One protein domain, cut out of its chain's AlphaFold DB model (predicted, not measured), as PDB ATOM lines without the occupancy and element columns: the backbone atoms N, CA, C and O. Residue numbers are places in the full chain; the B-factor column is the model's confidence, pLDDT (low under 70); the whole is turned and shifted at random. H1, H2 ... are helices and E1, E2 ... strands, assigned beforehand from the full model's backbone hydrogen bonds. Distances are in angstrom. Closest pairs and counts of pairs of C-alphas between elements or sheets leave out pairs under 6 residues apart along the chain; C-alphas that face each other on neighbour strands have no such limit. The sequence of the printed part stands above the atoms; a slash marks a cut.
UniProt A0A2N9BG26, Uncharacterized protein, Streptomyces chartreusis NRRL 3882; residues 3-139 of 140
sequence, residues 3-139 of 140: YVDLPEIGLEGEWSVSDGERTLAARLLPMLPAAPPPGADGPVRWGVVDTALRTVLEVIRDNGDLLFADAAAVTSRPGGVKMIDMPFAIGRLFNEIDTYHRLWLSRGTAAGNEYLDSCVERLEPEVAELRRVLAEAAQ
ATOM      1  N   TYR A   3      65.069 214.602 129.774       93.62
ATOM      2  CA  TYR A   3      66.079 214.106 130.713       93.62
ATOM      3  C   TYR A   3      67.417 213.953 129.989       93.62
ATOM      4  O   TYR A   3      67.458 213.355 128.912       93.62
ATOM      5  N   VAL A   4      68.481 214.516 130.562       95.12
ATOM      6  CA  VAL A   4      69.852 214.431 130.046       95.12
ATOM      7  C   VAL A   4      70.632 213.459 130.923       95.12
ATOM      8  O   VAL A   4      70.692 213.651 132.135       95.12
ATOM      9  N   ASP A   5      71.209 212.434 130.297       94.94
ATOM     10  CA  ASP A   5      72.016 211.394 130.941       94.94
ATOM     11  C   ASP A   5      73.349 211.257 130.204       94.94
ATOM     12  O   ASP A   5      73.491 210.467 129.272       94.94
ATOM     13  N   LEU A   6      74.289 212.133 130.548       96.06
ATOM     14  CA  LEU A   6      75.599 212.235 129.914       96.06
ATOM     15  C   LEU A   6      76.705 212.266 130.991       96.06
ATOM     16  O   LEU A   6      77.363 213.303 131.180       96.06
ATOM     17  N   PRO A   7      76.863 211.184 131.779       94.81
ATOM     18  CA  PRO A   7      77.762 211.141 132.931       94.81
ATOM     19  C   PRO A   7      79.238 211.365 132.578       94.81
ATOM     20  O   PRO A   7      79.947 212.035 133.329       94.81
ATOM     21  N   GLU A   8      79.719 210.877 131.431       94.88
ATOM     22  CA  GLU A   8      81.120 211.067 131.017       94.88
ATOM     23  C   GLU A   8      81.399 212.516 130.595       94.88
ATOM     24  O   GLU A   8      82.514 213.015 130.758       94.88
ATOM     25  N   ILE A   9      80.386 213.223 130.084       94.31
ATOM     26  CA  ILE A   9      80.460 214.669 129.827       94.31
ATOM     27  C   ILE A   9      80.229 215.460 131.131       94.31
ATOM     28  O   ILE A   9      80.646 216.616 131.245       94.31
ATOM     29  N   GLY A  10      79.619 214.842 132.145       93.00
ATOM     30  CA  GLY A  10      79.286 215.455 133.428       93.00
ATOM     31  C   GLY A  10      78.012 216.299 133.376       93.00
ATOM     32  O   GLY A  10      77.949 217.353 134.016       93.00
ATOM     33  N   LEU A  11      77.025 215.868 132.586       93.12
ATOM     34  CA  LEU A  11      75.713 216.500 132.456       93.12
ATOM     35  C   LEU A  11      74.618 215.480 132.769       93.12
ATOM     36  O   LEU A  11      74.299 214.625 131.951       93.12
ATOM     37  N   GLU A  12      74.003 215.611 133.938       93.81
ATOM     38  CA  GLU A  12      72.923 214.728 134.374       93.81
ATOM     39  C   GLU A  12      71.800 215.554 135.003       93.81
ATOM     40  O   GLU A  12      72.048 216.388 135.881       93.81
ATOM     41  N   GLY A  13      70.562 215.328 134.559       92.50
ATOM     42  CA  GLY A  13      69.385 215.930 135.178       92.50
ATOM     43  C   GLY A  13      68.287 216.371 134.217       92.50
ATOM     44  O   GLY A  13      68.277 216.068 133.023       92.50
ATOM     45  N   GLU A  14      67.318 217.104 134.766       93.25
ATOM     46  CA  GLU A  14      66.152 217.569 134.020       93.25
ATOM     47  C   GLU A  14      66.453 218.846 133.235       93.25
ATOM     48  O   GLU A  14      66.804 219.890 133.786       93.25
ATOM     49  N   TRP A  15      66.205 218.815 131.935       92.69
ATOM     50  CA  TRP A  15      66.298 219.975 131.070       92.69
ATOM     51  C   TRP A  15      64.907 220.539 130.763       92.69
ATOM     52  O   TRP A  15      64.078 219.968 130.040       92.69
ATOM     53  N   SER A  16      64.635 221.706 131.348       90.50
ATOM     54  CA  SER A  16      63.466 222.528 131.019       90.50
ATOM     55  C   SER A  16      63.780 223.393 129.802       90.50
ATOM     56  O   SER A  16      64.237 224.523 129.972       90.50
ATOM     57  N   VAL A  17      63.554 222.819 128.619       91.00
ATOM     58  CA  VAL A  17      63.856 223.419 127.314       91.00
ATOM     59  C   VAL A  17      63.042 224.692 127.101       91.00
ATOM     60  O   VAL A  17      61.810 224.664 127.119       91.00
ATOM     61  N   SER A  18      63.739 225.803 126.904       90.38
ATOM     62  CA  SER A  18      63.157 227.092 126.534       90.38
ATOM     63  C   SER A  18      62.938 227.223 125.015       90.38
ATOM     64  O   SER A  18      63.451 226.418 124.239       90.38
ATOM     65  N   ASP A  19      62.207 228.241 124.545       90.06
ATOM     66  CA  ASP A  19      61.993 228.451 123.100       90.06
ATOM     67  C   ASP A  19      63.312 228.720 122.349       90.06
ATOM     68  O   ASP A  19      63.513 228.243 121.224       90.06
ATOM     69  N   GLY A  20      64.231 229.457 122.985       90.06
ATOM     70  CA  GLY A  20      65.577 229.695 122.461       90.06
ATOM     71  C   GLY A  20      66.388 228.401 122.403       90.06
ATOM     72  O   GLY A  20      66.949 228.061 121.362       90.06
ATOM     73  N   GLU A  21      66.376 227.623 123.486       92.56
ATOM     74  CA  GLU A  21      67.054 226.325 123.551       92.56
ATOM     75  C   GLU A  21      66.502 225.320 122.527       92.56
ATOM     76  O   GLU A  21      67.281 224.658 121.843       92.56
ATOM     77  N   ARG A  22      65.177 225.254 122.344       93.69
ATOM     78  CA  ARG A  22      64.522 224.437 121.309       93.69
ATOM     79  C   ARG A  22      65.001 224.831 119.915       93.69
ATOM     80  O   ARG A  22      65.374 223.974 119.113       93.69
ATOM     81  N   THR A  23      64.996 226.133 119.623       92.94
ATOM     82  CA  THR A  23      65.414 226.671 118.321       92.94
ATOM     83  C   THR A  23      66.873 226.325 118.031       92.94
ATOM     84  O   THR A  23      67.214 225.906 116.922       92.94
ATOM     85  N   LEU A  24      67.737 226.459 119.038       93.44
ATOM     86  CA  LEU A  24      69.150 226.142 118.901       93.44
ATOM     87  C   LEU A  24      69.387 224.632 118.767       93.44
ATOM     88  O   LEU A  24      70.168 224.229 117.908       93.44
ATOM     89  N   ALA A  25      68.663 223.794 119.514       95.31
ATOM     90  CA  ALA A  25      68.715 222.338 119.374       95.31
ATOM     91  C   ALA A  25      68.332 221.888 117.953       95.31
ATOM     92  O   ALA A  25      69.052 221.099 117.336       95.31
ATOM     93  N   ALA A  26      67.253 222.450 117.395       94.69
ATOM     94  CA  ALA A  26      66.809 222.166 116.031       94.69
ATOM     95  C   ALA A  26      67.850 222.569 114.970       94.69
ATOM     96  O   ALA A  26      67.990 221.899 113.947       94.69
ATOM     97  N   ARG A  27      68.602 223.649 115.219       93.38
ATOM     98  CA  ARG A  27      69.689 224.108 114.344       93.38
ATOM     99  C   ARG A  27      70.947 223.246 114.462       93.38
ATOM    100  O   ARG A  27      71.612 223.014 113.457       93.38
ATOM    101  N   LEU A  28      71.270 222.794 115.670       95.00
ATOM    102  CA  LEU A  28      72.482 222.038 115.977       95.00
ATOM    103  C   LEU A  28      72.403 220.600 115.444       95.00
ATOM    104  O   LEU A  28      73.366 220.108 114.861       95.00
ATOM    105  N   LEU A  29      71.249 219.940 115.580       93.75
ATOM    106  CA  LEU A  29      71.065 218.531 115.211       93.75
ATOM    107  C   LEU A  29      71.545 218.159 113.786       93.75
ATOM    108  O   LEU A  29      72.302 217.194 113.672       93.75
ATOM    109  N   PRO A  30      71.186 218.883 112.702       95.38
ATOM    110  CA  PRO A  30      71.651 218.552 111.351       95.38
ATOM    111  C   PRO A  30      73.147 218.825 111.118       95.38
ATOM    112  O   PRO A  30      73.681 218.387 110.102       95.38
ATOM    113  N   MET A  31      73.820 219.553 112.015       96.31
ATOM    114  CA  MET A  31      75.255 219.848 111.918       96.31
ATOM    115  C   MET A  31      76.127 218.752 112.539       96.31
ATOM    116  O   MET A  31      77.338 218.731 112.318       96.31
ATOM    117  N   LEU A  32      75.538 217.847 113.327       94.88
ATOM    118  CA  LEU A  32      76.282 216.750 113.932       94.88
ATOM    119  C   LEU A  32      76.695 215.729 112.854       94.88
ATOM    120  O   LEU A  32      75.873 215.374 112.005       94.88
ATOM    121  N   PRO A  33      77.948 215.226 112.878       94.69
ATOM    122  CA  PRO A  33      78.428 214.240 111.900       94.69
ATOM    123  C   PRO A  33      77.553 212.982 111.927       94.69
ATOM    124  O   PRO A  33      76.891 212.739 112.920       94.69
ATOM    125  N   ALA A  34      77.526 212.120 110.912       91.56
ATOM    126  CA  ALA A  34      76.853 210.816 111.057       91.56
ATOM    127  C   ALA A  34      77.574 209.926 112.096       91.56
ATOM    128  O   ALA A  34      78.732 210.175 112.425       91.56
ATOM    129  N   ALA A  35      76.896 208.901 112.624       90.00
ATOM    130  CA  ALA A  35      77.575 207.867 113.409       90.00
ATOM    131  C   ALA A  35      78.636 207.160 112.539       90.00
ATOM    132  O   ALA A  35      78.421 207.025 111.326       90.00
ATOM    133  N   PRO A  36      79.769 206.716 113.114       89.94
ATOM    134  CA  PRO A  36      80.782 206.011 112.342       89.94
ATOM    135  C   PRO A  36      80.215 204.686 111.800       89.94
ATOM    136  O   PRO A  36      79.348 204.075 112.434       89.94
ATOM    137  N   PRO A  37      80.666 204.222 110.620       89.69
ATOM    138  CA  PRO A  37      80.207 202.952 110.073       89.69
ATOM    139  C   PRO A  37      80.633 201.778 110.975       89.69
ATOM    140  O   PRO A  37      81.686 201.846 111.614       89.69
ATOM    141  N   PRO A  38      79.865 200.670 111.007       89.38
ATOM    142  CA  PRO A  38      80.255 199.480 111.754       89.38
ATOM    143  C   PRO A  38      81.643 198.983 111.330       89.38
ATOM    144  O   PRO A  38      81.909 198.821 110.140       89.38
ATOM    145  N   GLY A  39      82.519 198.730 112.304       89.31
ATOM    146  CA  GLY A  39      83.893 198.286 112.055       89.31
ATOM    147  C   GLY A  39      84.885 199.400 111.697       89.31
ATOM    148  O   GLY A  39      86.008 199.083 111.316       89.31
ATOM    149  N   ALA A  40      84.501 200.679 111.814       91.12
ATOM    150  CA  ALA A  40      85.446 201.792 111.750       91.12
ATOM    151  C   ALA A  40      86.562 201.645 112.801       91.12
ATOM    152  O   ALA A  40      86.324 201.160 113.911       91.12
ATOM    153  N   ASP A  41      87.770 202.081 112.451       90.19
ATOM    154  CA  ASP A  41      88.905 202.082 113.370       90.19
ATOM    155  C   ASP A  41      88.806 203.207 114.419       90.19
ATOM    156  O   ASP A  41      87.997 204.136 114.308       90.19
ATOM    157  N   GLY A  42      89.622 203.101 115.473       86.31
ATOM    158  CA  GLY A  42      89.666 204.058 116.584       86.31
ATOM    159  C   GLY A  42      89.820 205.521 116.142       86.31
ATOM    160  O   GLY A  42      89.022 206.354 116.572       86.31
ATOM    161  N   PRO A  43      90.763 205.862 115.240       89.50
ATOM    162  CA  PRO A  43      90.929 207.232 114.755       89.50
ATOM    163  C   PRO A  43      89.695 207.811 114.054       89.50
ATOM    164  O   PRO A  43      89.343 208.966 114.302       89.50
ATOM    165  N   VAL A  44      89.014 207.037 113.200       91.81
ATOM    166  CA  VAL A  44      87.780 207.496 112.540       91.81
ATOM    167  C   VAL A  44      86.667 207.711 113.564       91.81
ATOM    168  O   VAL A  44      85.980 208.734 113.524       91.81
ATOM    169  N   ARG A  45      86.510 206.775 114.502       94.31
ATOM    170  CA  ARG A  45      85.526 206.858 115.588       94.31
ATOM    171  C   ARG A  45      85.763 208.077 116.484       94.31
ATOM    172  O   ARG A  45      84.842 208.863 116.709       94.31
ATOM    173  N   TRP A  46      87.011 208.305 116.898       93.81
ATOM    174  CA  TRP A  46      87.419 209.504 117.633       93.81
ATOM    175  C   TRP A  46      87.129 210.781 116.846       93.81
ATOM    176  O   TRP A  46      86.587 211.729 117.407       93.81
ATOM    177  N   GLY A  47      87.416 210.798 115.541       94.50
ATOM    178  CA  GLY A  47      87.110 211.936 114.677       94.50
ATOM    179  C   GLY A  47      85.627 212.316 114.694       94.50
ATOM    180  O   GLY A  47      85.305 213.503 114.733       94.50
ATOM    181  N   VAL A  48      84.717 211.335 114.727       95.31
ATOM    182  CA  VAL A  48      83.272 211.593 114.858       95.31
ATOM    183  C   VAL A  48      82.925 212.173 116.230       95.31
ATOM    184  O   VAL A  48      82.161 213.138 116.290       95.31
ATOM    185  N   VAL A  49      83.478 211.616 117.313       96.19
ATOM    186  CA  VAL A  49      83.247 212.101 118.686       96.19
ATOM    187  C   VAL A  49      83.753 213.535 118.857       96.19
ATOM    188  O   VAL A  49      82.978 214.414 119.235       96.19
ATOM    189  N   ASP A  50      85.021 213.788 118.524       95.75
ATOM    190  CA  ASP A  50      85.656 215.106 118.633       95.75
ATOM    191  C   ASP A  50      84.895 216.145 117.801       95.75
ATOM    192  O   ASP A  50      84.519 217.196 118.322       95.75
ATOM    193  N   THR A  51      84.558 215.817 116.548       97.19
ATOM    194  CA  THR A  51      83.785 216.717 115.679       97.19
ATOM    195  C   THR A  51      82.405 217.013 116.260       97.19
ATOM    196  O   THR A  51      81.994 218.168 116.287       97.19
ATOM    197  N   ALA A  52      81.675 216.007 116.752       97.06
ATOM    198  CA  ALA A  52      80.342 216.217 117.317       97.06
ATOM    199  C   ALA A  52      80.371 217.164 118.527       97.06
ATOM    200  O   ALA A  52      79.598 218.123 118.578       97.06
ATOM    201  N   LEU A  53      81.280 216.929 119.476       96.75
ATOM    202  CA  LEU A  53      81.394 217.738 120.691       96.75
ATOM    203  C   LEU A  53      81.916 219.155 120.399       96.75
ATOM    204  O   LEU A  53      81.432 220.121 120.993       96.75
ATOM    205  N   ARG A  54      82.850 219.314 119.451       96.94
ATOM    206  CA  ARG A  54      83.306 220.639 118.998       96.94
ATOM    207  C   ARG A  54      82.203 221.422 118.307       96.94
ATOM    208  O   ARG A  54      82.016 222.586 118.644       96.94
ATOM    209  N   THR A  55      81.425 220.786 117.429       96.88
ATOM    210  CA  THR A  55      80.267 221.424 116.787       96.88
ATOM    211  C   THR A  55      79.294 221.964 117.831       96.88
ATOM    212  O   THR A  55      78.818 223.088 117.702       96.88
ATOM    213  N   VAL A  56      79.022 221.203 118.895       95.62
ATOM    214  CA  VAL A  56      78.145 221.653 119.989       95.62
ATOM    215  C   VAL A  56      78.717 222.890 120.674       95.62
ATOM    216  O   VAL A  56      78.012 223.884 120.845       95.62
ATOM    217  N   LEU A  57      80.002 222.846 121.032       94.25
ATOM    218  CA  LEU A  57      80.695 223.953 121.682       94.25
ATOM    219  C   LEU A  57      80.671 225.223 120.823       94.25
ATOM    220  O   LEU A  57      80.328 226.292 121.326       94.25
ATOM    221  N   GLU A  58      81.020 225.109 119.544       93.31
ATOM    222  CA  GLU A  58      81.090 226.231 118.602       93.31
ATOM    223  C   GLU A  58      79.707 226.831 118.350       93.31
ATOM    224  O   GLU A  58      79.514 228.033 118.519       93.31
ATOM    225  N   VAL A  59      78.710 225.995 118.046       93.56
ATOM    226  CA  VAL A  59      77.350 226.460 117.755       93.56
ATOM    227  C   VAL A  59      76.732 227.151 118.967       93.56
ATOM    228  O   VAL A  59      76.136 228.217 118.813       93.56
ATOM    229  N   ILE A  60      76.874 226.599 120.173       92.12
ATOM    230  CA  ILE A  60      76.324 227.239 121.375       92.12
ATOM    231  C   ILE A  60      77.047 228.554 121.662       92.12
ATOM    232  O   ILE A  60      76.396 229.554 121.964       92.12
ATOM    233  N   ARG A  61      78.376 228.586 121.524       88.94
ATOM    234  CA  ARG A  61      79.166 229.803 121.725       88.94
ATOM    235  C   ARG A  61      78.756 230.918 120.761       88.94
ATOM    236  O   ARG A  61      78.580 232.051 121.202       88.94
ATOM    237  N   ASP A  62      78.559 230.595 119.487       91.06
ATOM    238  CA  ASP A  62      78.185 231.560 118.447       91.06
ATOM    239  C   ASP A  62      76.729 232.036 118.557       91.06
ATOM    240  O   ASP A  62      76.362 233.062 117.987       91.06
ATOM    241  N   ASN A  63      75.884 231.302 119.287       88.00
ATOM    242  CA  ASN A  63      74.469 231.622 119.480       88.00
ATOM    243  C   ASN A  63      74.142 231.962 120.944       88.00
ATOM    244  O   ASN A  63      72.974 231.931 121.330       88.00
ATOM    245  N   GLY A  64      75.146 232.314 121.756       80.81
ATOM    246  CA  GLY A  64      74.965 232.624 123.177       80.81
ATOM    247  C   GLY A  64      73.914 233.710 123.424       80.81
ATOM    248  O   GLY A  64      73.106 233.579 124.340       80.81
ATOM    249  N   ASP A  65      73.842 234.726 122.562       82.44
ATOM    250  CA  ASP A  65      72.855 235.810 122.664       82.44
ATOM    251  C   ASP A  65      71.402 235.303 122.652       82.44
ATOM    252  O   ASP A  65      70.557 235.827 123.378       82.44
ATOM    253  N   LEU A  66      71.113 234.244 121.883       82.56
ATOM    254  CA  LEU A  66      69.794 233.602 121.839       82.56
ATOM    255  C   LEU A  66      69.423 232.995 123.201       82.56
ATOM    256  O   LEU A  66      68.263 233.039 123.604       82.56
ATOM    257  N   LEU A  67      70.411 232.441 123.906       81.69
ATOM    258  CA  LEU A  67      70.233 231.828 125.219       81.69
ATOM    259  C   LEU A  67      70.112 232.887 126.321       81.69
ATOM    260  O   LEU A  67      69.317 232.725 127.237       81.69
ATOM    261  N   PHE A  68      70.845 233.999 126.233       74.50
ATOM    262  CA  PHE A  68      70.770 235.068 127.237       74.50
ATOM    263  C   PHE A  68      69.551 235.986 127.079       74.50
ATOM    264  O   PHE A  68      69.140 236.616 128.054       74.50
ATOM    265  N   ALA A  69      68.953 236.054 125.886       72.19
ATOM    266  CA  ALA A  69      67.705 236.783 125.661       72.19
ATOM    267  C   ALA A  69      66.508 236.159 126.407       72.19
ATOM    268  O   ALA A  69      65.522 236.847 126.675       72.19
ATOM    269  N   ASP A  70      66.604 234.878 126.771       69.38
ATOM    270  CA  ASP A  70      65.586 234.151 127.518       69.38
ATOM    271  C   ASP A  70      66.020 233.935 128.977       69.38
ATOM    272  O   ASP A  70      66.841 233.076 129.295       69.38
ATOM    273  N   ALA A  71      65.424 234.686 129.907       61.34
ATOM    274  CA  ALA A  71      65.724 234.566 131.337       61.34
ATOM    275  C   ALA A  71      65.474 233.146 131.898       61.34
ATOM    276  O   ALA A  71      66.077 232.758 132.906       61.34
ATOM    277  N   ALA A  72      64.618 232.338 131.257       64.31
ATOM    278  CA  ALA A  72      64.391 230.950 131.650       64.31
ATOM    279  C   ALA A  72      65.543 230.016 131.234       64.31
ATOM    280  O   ALA A  72      65.743 228.988 131.884       64.31
ATOM    281  N   ALA A  73      66.333 230.366 130.217       60.12
ATOM    282  CA  ALA A  73      67.483 229.578 129.767       60.12
ATOM    283  C   ALA A  73      68.718 229.736 130.678       60.12
ATOM    284  O   ALA A  73      69.625 228.911 130.633       60.12
ATOM    285  N   VAL A  74      68.730 230.743 131.564       61.56
ATOM    286  CA  VAL A  74      69.870 231.043 132.457       61.56
ATOM    287  C   VAL A  74      69.573 230.792 133.943       61.56
ATOM    288  O   VAL A  74      70.470 230.851 134.782       61.56
ATOM    289  N   THR A  75      68.320 230.505 134.307       62.69
ATOM    290  CA  THR A  75      67.944 230.214 135.699       62.69
ATOM    291  C   THR A  75      68.188 228.741 136.034       62.69
ATOM    292  O   THR A  75      67.408 227.857 135.678       62.69
ATOM    293  N   SER A  76      69.289 228.469 136.739       59.75
ATOM    294  CA  SER A  76      69.635 227.134 137.241       59.75
ATOM    295  C   SER A  76      68.680 226.697 138.358       59.75
ATOM    296  O   SER A  76      68.502 227.417 139.344       59.75
ATOM    297  N   ARG A  77      68.105 225.495 138.246       67.00
ATOM    298  CA  ARG A  77      67.456 224.795 139.366       67.00
ATOM    299  C   ARG A  77      68.363 223.647 139.821       67.00
ATOM    300  O   ARG A  77      69.043 223.075 138.973       67.00
ATOM    301  N   PRO A  78      68.391 223.291 141.117       69.12
ATOM    302  CA  PRO A  78      69.107 222.100 141.571       69.12
ATOM    303  C   PRO A  78      68.650 220.859 140.791       69.12
ATOM    304  O   PRO A  78      67.447 220.635 140.673       69.12
ATOM    305  N   GLY A  79      69.597 220.088 140.246       76.06
ATOM    306  CA  GLY A  79      69.310 218.914 139.405       76.06
ATOM    307  C   GLY A  79      68.812 219.236 137.991       76.06
ATOM    308  O   GLY A  79      68.358 218.335 137.290       76.06
ATOM    309  N   GLY A  80      68.860 220.508 137.581       85.06
ATOM    310  CA  GLY A  80      68.499 220.937 136.237       85.06
ATOM    311  C   GLY A  80      69.717 221.129 135.338       85.06
ATOM    312  O   GLY A  80      70.740 221.639 135.791       85.06
ATOM    313  N   VAL A  81      69.568 220.782 134.062       90.00
ATOM    314  CA  VAL A  81      70.555 221.043 133.003       90.00
ATOM    315  C   VAL A  81      70.075 222.208 132.138       90.00
ATOM    316  O   VAL A  81      68.878 222.322 131.847       90.00
ATOM    317  N   LYS A  82      71.001 223.075 131.718       89.94
ATOM    318  CA  LYS A  82      70.778 224.103 130.695       89.94
ATOM    319  C   LYS A  82      71.714 223.910 129.515       89.94
ATOM    320  O   LYS A  82      72.838 223.434 129.662       89.94
ATOM    321  N   MET A  83      71.287 224.349 128.333       91.69
ATOM    322  CA  MET A  83      72.136 224.283 127.140       91.69
ATOM    323  C   MET A  83      73.437 225.081 127.322       91.69
ATOM    324  O   MET A  83      74.483 224.678 126.818       91.69
ATOM    325  N   ILE A  84      73.401 226.169 128.098       90.56
ATOM    326  CA  ILE A  84      74.587 226.976 128.410       90.56
ATOM    327  C   ILE A  84      75.627 226.226 129.262       90.56
ATOM    328  O   ILE A  84      76.793 226.610 129.249       90.56
ATOM    329  N   ASP A  85      75.247 225.146 129.954       89.75
ATOM    330  CA  ASP A  85      76.173 224.322 130.742       89.75
ATOM    331  C   ASP A  85      77.010 223.392 129.847       89.75
ATOM    332  O   ASP A  85      78.143 223.038 130.190       89.75
ATOM    333  N   MET A  86      76.483 223.031 128.670       93.19
ATOM    334  CA  MET A  86      77.094 222.043 127.776       93.19
ATOM    335  C   MET A  86      78.506 222.434 127.307       93.19
ATOM    336  O   MET A  86      79.405 221.598 127.415       93.19
ATOM    337  N   PRO A  87      78.785 223.678 126.860       92.62
ATOM    338  CA  PRO A  87      80.138 224.077 126.470       92.62
ATOM    339  C   PRO A  87      81.152 223.990 127.613       92.62
ATOM    340  O   PRO A  87      82.313 223.655 127.376       92.62
ATOM    341  N   PHE A  88      80.740 224.277 128.852       91.88
ATOM    342  CA  PHE A  88      81.629 224.193 130.011       91.88
ATOM    343  C   PHE A  88      81.958 222.742 130.362       91.88
ATOM    344  O   PHE A  88      83.114 222.429 130.649       91.88
ATOM    345  N   ALA A  89      80.955 221.866 130.314       94.56
ATOM    346  CA  ALA A  89      81.112 220.435 130.534       94.56
ATOM    347  C   ALA A  89      82.027 219.801 129.469       94.56
ATOM    348  O   ALA A  89      83.051 219.204 129.802       94.56
ATOM    349  N   ILE A  90      81.756 220.070 128.186       96.00
ATOM    350  CA  ILE A  90      82.580 219.618 127.055       96.00
ATOM    351  C   ILE A  90      84.010 220.171 127.147       96.00
ATOM    352  O   ILE A  90      84.981 219.441 126.952       96.00
ATOM    353  N   GLY A  91      84.170 221.455 127.479       95.50
ATOM    354  CA  GLY A  91      85.489 222.064 127.645       95.50
ATOM    355  C   GLY A  91      86.299 221.430 128.781       95.50
ATOM    356  O   GLY A  91      87.513 221.260 128.655       95.50
ATOM    357  N   ARG A  92      85.649 221.048 129.887       95.62
ATOM    358  CA  ARG A  92      86.292 220.310 130.983       95.62
ATOM    359  C   ARG A  92      86.736 218.923 130.523       95.62
ATOM    360  O   ARG A  92      87.895 218.577 130.742       95.62
ATOM    361  N   LEU A  93      85.855 218.193 129.840       96.50
ATOM    362  CA  LEU A  93      86.139 216.869 129.290       96.50
ATOM    363  C   LEU A  93      87.357 216.894 128.354       96.50
ATOM    364  O   LEU A  93      88.285 216.110 128.534       96.50
ATOM    365  N   PHE A  94      87.413 217.825 127.396       95.75
ATOM    366  CA  PHE A  94      88.561 217.916 126.487       95.75
ATOM    367  C   PHE A  94      89.875 218.217 127.213       95.75
ATOM    368  O   PHE A  94      90.893 217.602 126.906       95.75
ATOM    369  N   ASN A  95      89.860 219.105 128.211       96.12
ATOM    370  CA  ASN A  95      91.055 219.373 129.014       96.12
ATOM    371  C   ASN A  95      91.541 218.127 129.767       96.12
ATOM    372  O   ASN A  95      92.751 217.911 129.897       96.12
ATOM    373  N   GLU A  96      90.614 217.312 130.268       96.06
ATOM    374  CA  GLU A  96      90.923 216.053 130.938       96.06
ATOM    375  C   GLU A  96      91.542 215.042 129.965       96.06
ATOM    376  O   GLU A  96      92.642 214.538 130.220       96.06
ATOM    377  N   ILE A  97      90.899 214.825 128.813       95.75
ATOM    378  CA  ILE A  97      91.385 213.924 127.760       95.75
ATOM    379  C   ILE A  97      92.774 214.347 127.286       95.75
ATOM    380  O   ILE A  97      93.686 213.525 127.267       95.75
ATOM    381  N   ASP A  98      92.989 215.625 126.975       94.62
ATOM    382  CA  ASP A  98      94.287 216.130 126.513       94.62
ATOM    383  C   ASP A  98      95.389 215.969 127.567       94.62
ATOM    384  O   ASP A  98      96.567 215.772 127.245       94.62
ATOM    385  N   THR A  99      95.036 216.079 128.846       96.19
ATOM    386  CA  THR A  99      95.986 215.902 129.949       96.19
ATOM    387  C   THR A  99      96.404 214.442 130.071       96.19
ATOM    388  O   THR A  99      97.602 214.141 130.061       96.19
ATOM    389  N   TYR A 100      95.439 213.526 130.130       95.50
ATOM    390  CA  TYR A 100      95.730 212.101 130.258       95.50
ATOM    391  C   TYR A 100      96.327 211.511 128.986       95.50
ATOM    392  O   TYR A 100      97.267 210.726 129.079       95.50
ATOM    393  N   HIS A 101      95.882 211.929 127.806       94.50
ATOM    394  CA  HIS A 101      96.459 211.476 126.546       94.50
ATOM    395  C   HIS A 101      97.944 211.840 126.461       94.50
ATOM    396  O   HIS A 101      98.768 210.976 126.171       94.50
ATOM    397  N   ARG A 102      98.332 213.075 126.817       95.19
ATOM    398  CA  ARG A 102      99.754 213.462 126.898       95.19
ATOM    399  C   ARG A 102     100.528 212.646 127.933       95.19
ATOM    400  O   ARG A 102     101.674 212.270 127.680       95.19
ATOM    401  N   LEU A 103      99.914 212.345 129.079       96.69
ATOM    402  CA  LEU A 103     100.520 211.490 130.099       96.69
ATOM    403  C   LEU A 103     100.765 210.069 129.570       96.69
ATOM    404  O   LEU A 103     101.851 209.527 129.763       96.69
ATOM    405  N   TRP A 104      99.798 209.473 128.877       95.06
ATOM    406  CA  TRP A 104      99.930 208.134 128.303       95.06
ATOM    407  C   TRP A 104     100.893 208.099 127.116       95.06
ATOM    408  O   TRP A 104     101.737 207.210 127.057       95.06
ATOM    409  N   LEU A 105     100.881 209.120 126.257       94.19
ATOM    410  CA  LEU A 105     101.864 209.286 125.183       94.19
ATOM    411  C   LEU A 105     103.303 209.352 125.704       94.19
ATOM    412  O   LEU A 105     104.207 208.837 125.049       94.19
ATOM    413  N   SER A 106     103.533 209.915 126.897       96.12
ATOM    414  CA  SER A 106     104.866 209.915 127.524       96.12
ATOM    415  C   SER A 106     105.394 208.506 127.843       96.12
ATOM    416  O   SER A 106     106.597 208.326 128.027       96.12
ATOM    417  N   ARG A 107     104.509 207.498 127.863       95.25
ATOM    418  CA  ARG A 107     104.826 206.069 128.029       95.25
ATOM    419  C   ARG A 107     104.948 205.324 126.692       95.25
ATOM    420  O   ARG A 107     105.300 204.148 126.692       95.25
ATOM    421  N   GLY A 108     104.687 205.997 125.571       95.38
ATOM    422  CA  GLY A 108     104.770 205.467 124.210       95.38
ATOM    423  C   GLY A 108     103.487 205.683 123.404       95.38
ATOM    424  O   GLY A 108     102.390 205.747 123.954       95.38
ATOM    425  N   THR A 109     103.619 205.748 122.075       93.25
ATOM    426  CA  THR A 109     102.489 205.971 121.152       93.25
ATOM    427  C   THR A 109     101.382 204.930 121.308       93.25
ATOM    428  O   THR A 109     100.213 205.290 121.289       93.25
ATOM    429  N   ALA A 110     101.737 203.655 121.509       93.00
ATOM    430  CA  ALA A 110     100.759 202.585 121.700       93.00
ATOM    431  C   ALA A 110      99.852 202.846 122.914       93.00
ATOM    432  O   ALA A 110      98.638 202.761 122.791       93.00
ATOM    433  N   ALA A 111     100.427 203.271 124.042       93.19
ATOM    434  CA  ALA A 111      99.670 203.574 125.252       93.19
ATOM    435  C   ALA A 111      98.781 204.825 125.098       93.19
ATOM    436  O   ALA A 111      97.687 204.883 125.654       93.19
ATOM    437  N   GLY A 112      99.230 205.826 124.331       92.44
ATOM    438  CA  GLY A 112      98.392 206.975 123.968       92.44
ATOM    439  C   GLY A 112      97.197 206.578 123.098       92.44
ATOM    440  O   GLY A 112      96.078 207.008 123.369       92.44
ATOM    441  N   ASN A 113      97.419 205.705 122.111       90.56
ATOM    442  CA  ASN A 113      96.354 205.186 121.253       90.56
ATOM    443  C   ASN A 113      95.348 204.339 122.046       90.56
ATOM    444  O   ASN A 113      94.152 204.571 121.925       90.56
ATOM    445  N   GLU A 114      95.818 203.439 122.916       93.56
ATOM    446  CA  GLU A 114      94.957 202.653 123.815       93.56
ATOM    447  C   GLU A 114      94.093 203.554 124.712       93.56
ATOM    448  O   GLU A 114      92.913 203.280 124.934       93.56
ATOM    449  N   TYR A 115      94.654 204.664 125.205       93.94
ATOM    450  CA  TYR A 115      93.884 205.639 125.967       93.94
ATOM    451  C   TYR A 115      92.785 206.297 125.119       93.94
ATOM    452  O   TYR A 115      91.641 206.368 125.570       93.94
ATOM    453  N   LEU A 116      93.093 206.742 123.895       91.38
ATOM    454  CA  LEU A 116      92.083 207.322 123.003       91.38
ATOM    455  C   LEU A 116      90.992 206.314 122.630       91.38
ATOM    456  O   LEU A 116      89.818 206.680 122.643       91.38
ATOM    457  N   ASP A 117      91.344 205.053 122.385       92.56
ATOM    458  CA  ASP A 117      90.366 203.989 122.138       92.56
ATOM    459  C   ASP A 117      89.421 203.826 123.343       92.56
ATOM    460  O   ASP A 117      88.201 203.782 123.178       92.56
ATOM    461  N   SER A 118      89.952 203.868 124.572       94.50
ATOM    462  CA  SER A 118      89.128 203.832 125.793       94.50
ATOM    463  C   SER A 118      88.226 205.067 125.967       94.50
ATOM    464  O   SER A 118      87.151 204.987 126.564       94.50
ATOM    465  N   CYS A 119      88.641 206.234 125.465       94.81
ATOM    466  CA  CYS A 119      87.795 207.428 125.426       94.81
ATOM    467  C   CYS A 119      86.657 207.262 124.421       94.81
ATOM    468  O   CYS A 119      85.522 207.601 124.737       94.81
ATOM    469  N   VAL A 120      86.941 206.719 123.236       94.31
ATOM    470  CA  VAL A 120      85.930 206.455 122.206       94.31
ATOM    471  C   VAL A 120      84.842 205.520 122.731       94.31
ATOM    472  O   VAL A 120      83.662 205.824 122.578       94.31
ATOM    473  N   GLU A 121      85.213 204.417 123.385       94.19
ATOM    474  CA  GLU A 121      84.247 203.447 123.926       94.19
ATOM    475  C   GLU A 121      83.271 204.062 124.937       94.19
ATOM    476  O   GLU A 121      82.099 203.685 124.964       94.19
ATOM    477  N   ARG A 122      83.734 205.031 125.733       95.62
ATOM    478  CA  ARG A 122      82.906 205.751 126.710       95.62
ATOM    479  C   ARG A 122      82.077 206.870 126.081       95.62
ATOM    480  O   ARG A 122      80.929 207.064 126.461       95.62
ATOM    481  N   LEU A 123      82.637 207.595 125.112       96.81
ATOM    482  CA  LEU A 123      82.042 208.826 124.581       96.81
ATOM    483  C   LEU A 123      81.162 208.629 123.345       96.81
ATOM    484  O   LEU A 123      80.346 209.493 123.034       96.81
ATOM    485  N   GLU A 124      81.284 207.525 122.613       95.06
ATOM    486  CA  GLU A 124      80.356 207.246 121.511       95.06
ATOM    487  C   GLU A 124      78.894 207.103 121.971       95.06
ATOM    488  O   GLU A 124      78.029 207.729 121.344       95.06
ATOM    489  N   PRO A 125      78.585 206.348 123.048       95.38
ATOM    490  CA  PRO A 125      77.236 206.304 123.610       95.38
ATOM    491  C   PRO A 125      76.729 207.688 124.023       95.38
ATOM    492  O   PRO A 125      75.590 208.035 123.728       95.38
ATOM    493  N   GLU A 126      77.593 208.507 124.619       96.38
ATOM    494  CA  GLU A 126      77.287 209.879 125.039       96.38
ATOM    495  C   GLU A 126      76.956 210.781 123.849       96.38
ATOM    496  O   GLU A 126      75.994 211.539 123.875       96.38
ATOM    497  N   VAL A 127      77.701 210.678 122.744       96.56
ATOM    498  CA  VAL A 127      77.402 211.429 121.516       96.56
ATOM    499  C   VAL A 127      76.095 210.954 120.874       96.56
ATOM    500  O   VAL A 127      75.372 211.760 120.279       96.56
ATOM    501  N   ALA A 128      75.770 209.663 120.966       95.88
ATOM    502  CA  ALA A 128      74.486 209.141 120.506       95.88
ATOM    503  C   ALA A 128      73.326 209.660 121.370       95.88
ATOM    504  O   ALA A 128      72.318 210.125 120.830       95.88
ATOM    505  N   GLU A 129      73.494 209.652 122.690       96.50
ATOM    506  CA  GLU A 129      72.508 210.160 123.640       96.50
ATOM    507  C   GLU A 129      72.337 211.678 123.519       96.50
ATOM    508  O   GLU A 129      71.212 212.168 123.449       96.50
ATOM    509  N   LEU A 130      73.427 212.423 123.327       96.19
ATOM    510  CA  LEU A 130      73.405 213.856 123.046       96.19
ATOM    511  C   LEU A 130      72.531 214.176 121.823       96.19
ATOM    512  O   LEU A 130      71.716 215.097 121.852       96.19
ATOM    513  N   ARG A 131      72.649 213.401 120.736       96.38
ATOM    514  CA  ARG A 131      71.769 213.573 119.564       96.38
ATOM    515  C   ARG A 131      70.316 213.309 119.912       96.38
ATOM    516  O   ARG A 131      69.449 214.042 119.439       96.38
ATOM    517  N   ARG A 132      70.048 212.266 120.701       96.62
ATOM    518  CA  ARG A 132      68.696 211.901 121.131       96.62
ATOM    519  C   ARG A 132      68.065 213.035 121.939       96.62
ATOM    520  O   ARG A 132      66.973 213.471 121.583       96.62
ATOM    521  N   VAL A 133      68.762 213.560 122.951       96.31
ATOM    522  CA  VAL A 133      68.249 214.656 123.793       96.31
ATOM    523  C   VAL A 133      68.086 215.954 123.009       96.31
ATOM    524  O   VAL A 133      67.107 216.663 123.215       96.31
ATOM    525  N   LEU A 134      68.977 216.258 122.058       96.06
ATOM    526  CA  LEU A 134      68.828 217.423 121.181       96.06
ATOM    527  C   LEU A 134      67.641 217.272 120.223       96.06
ATOM    528  O   LEU A 134      66.916 218.237 119.989       96.06
ATOM    529  N   ALA A 135      67.410 216.072 119.688       96.75
ATOM    530  CA  ALA A 135      66.256 215.793 118.838       96.75
ATOM    531  C   ALA A 135      64.933 215.885 119.610       96.75
ATOM    532  O   ALA A 135      63.953 216.397 119.069       96.75
ATOM    533  N   GLU A 136      64.911 215.425 120.862       96.81
ATOM    534  CA  GLU A 136      63.766 215.572 121.760       96.81
ATOM    535  C   GLU A 136      63.536 217.046 122.118       96.81
ATOM    536  O   GLU A 136      62.425 217.552 121.978       96.81
ATOM    537  N   ALA A 137      64.596 217.771 122.484       94.31
ATOM    538  CA  ALA A 137      64.525 219.188 122.820       94.31
ATOM    539  C   ALA A 137      64.045 220.048 121.648       94.31
ATOM    540  O   ALA A 137      63.268 220.971 121.858       94.31
ATOM    541  N   ALA A 138      64.440 219.721 120.415       95.06
ATOM    542  CA  ALA A 138      63.971 220.396 119.206       95.06
ATOM    543  C   ALA A 138      62.451 220.261 118.973       95.06
ATOM    544  O   ALA A 138      61.878 221.061 118.233       95.06
ATOM    545  N   GLN A 139      61.803 219.265 119.587       93.06
ATOM    546  CA  GLN A 139      60.372 218.963 119.449       93.06
ATOM    547  C   GLN A 139      59.546 219.311 120.702       93.06
ATOM    548  O   GLN A 139      58.320 219.196 120.652       93.06
TER     549      GLN A 139
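Overview. This is residues 3 to 139 of the 140 residues of an uncharacterized protein of Streptomyces chartreusis NRRL 3882 (UniProt A0A2N9BG26). A long helical hairpin, H5 and H6, makes the longest axis of an elongated helical body; H2 packs at a slant on both of its helices, and H1 packs on H2 and H6 toward the end away from the hairpin's turn. The short helices H3 and H4 lie at that same end, and a small hairpin of two strands, E1 and E2, sits beside H6. The printed part has 137 residues, with two named strands, antiparallel, followed by six named helices, and its class is mostly helix. The whole is compact, with a radius of gyration of the C-alphas of 15.8 A and spans of 49 by 29 by 24 A.

Arrangement. E1, residues 3 to 6, and E2, residues 11 to 15, form an antiparallel hairpin; N 4 and O 13 are 2.9 A apart and N 13 and O 4 are 3.0 A apart, within hydrogen-bond range. Residues 14 to 15 of E2 also pair, parallel, with residues 80 to 81. H1, residues 19 to 31, touches H2, residues 42 to 62, and the two form a helical hairpin; the closest C-alphas, Leu 28 and Val 59, are 6.8 A apart, at a shallow tilt of 33 degrees, only just short of steep. H3, residues 64 to 68, touches H1, with the C-alphas of Gly 20 and Leu 66 closest at 5.8 A. H4, residues 71 to 74, only just touches H3, and only at the corner, with 3 pairs of C-alphas within 8 A, the closest Leu 67 and Ala 73 at 5.8 A. H5, residues 83 to 105, touches H2, closest at the C-alphas of Leu 57 and Pro 87, 4.8 A. H6, residues 109 to 137, forms a helical hairpin with H5 at a shallow tilt of 11 degrees, closest at the C-alphas of Leu 105 and Gly 112, 4.3 A. H6 touches H2 at a steep tilt of 47 degrees, closest at the C-alphas of Gly 42 and Asp 117, 5.6 A, and touches H1 with residues 131 to 137 alone, closest at Ala 25 and Leu 134, 5.2 A. Every O i to N i+4 pair is within hydrogen-bond range in H2 and H3, against 7 of 9 in H1, 17 of 19 in H5 and 22 of 25 in H6; H4 is too short for one.

Along the chain. E1 begins at C-alpha 3, (66.079, 214.106, 130.713). H2 is 29.9 A long, H5 33.4 A and H6 40.2 A, with a kink of 32 degrees near residue 123. H6 ends at C-alpha 137, (64.525, 219.188, 122.820).

Size, cuts and confidence. The two C-alphas farthest apart, Ala 71 and Gly 108, are 49.2 A apart. The printed part has no cut and no long link. Residues 70 to 78 have pLDDT under 70.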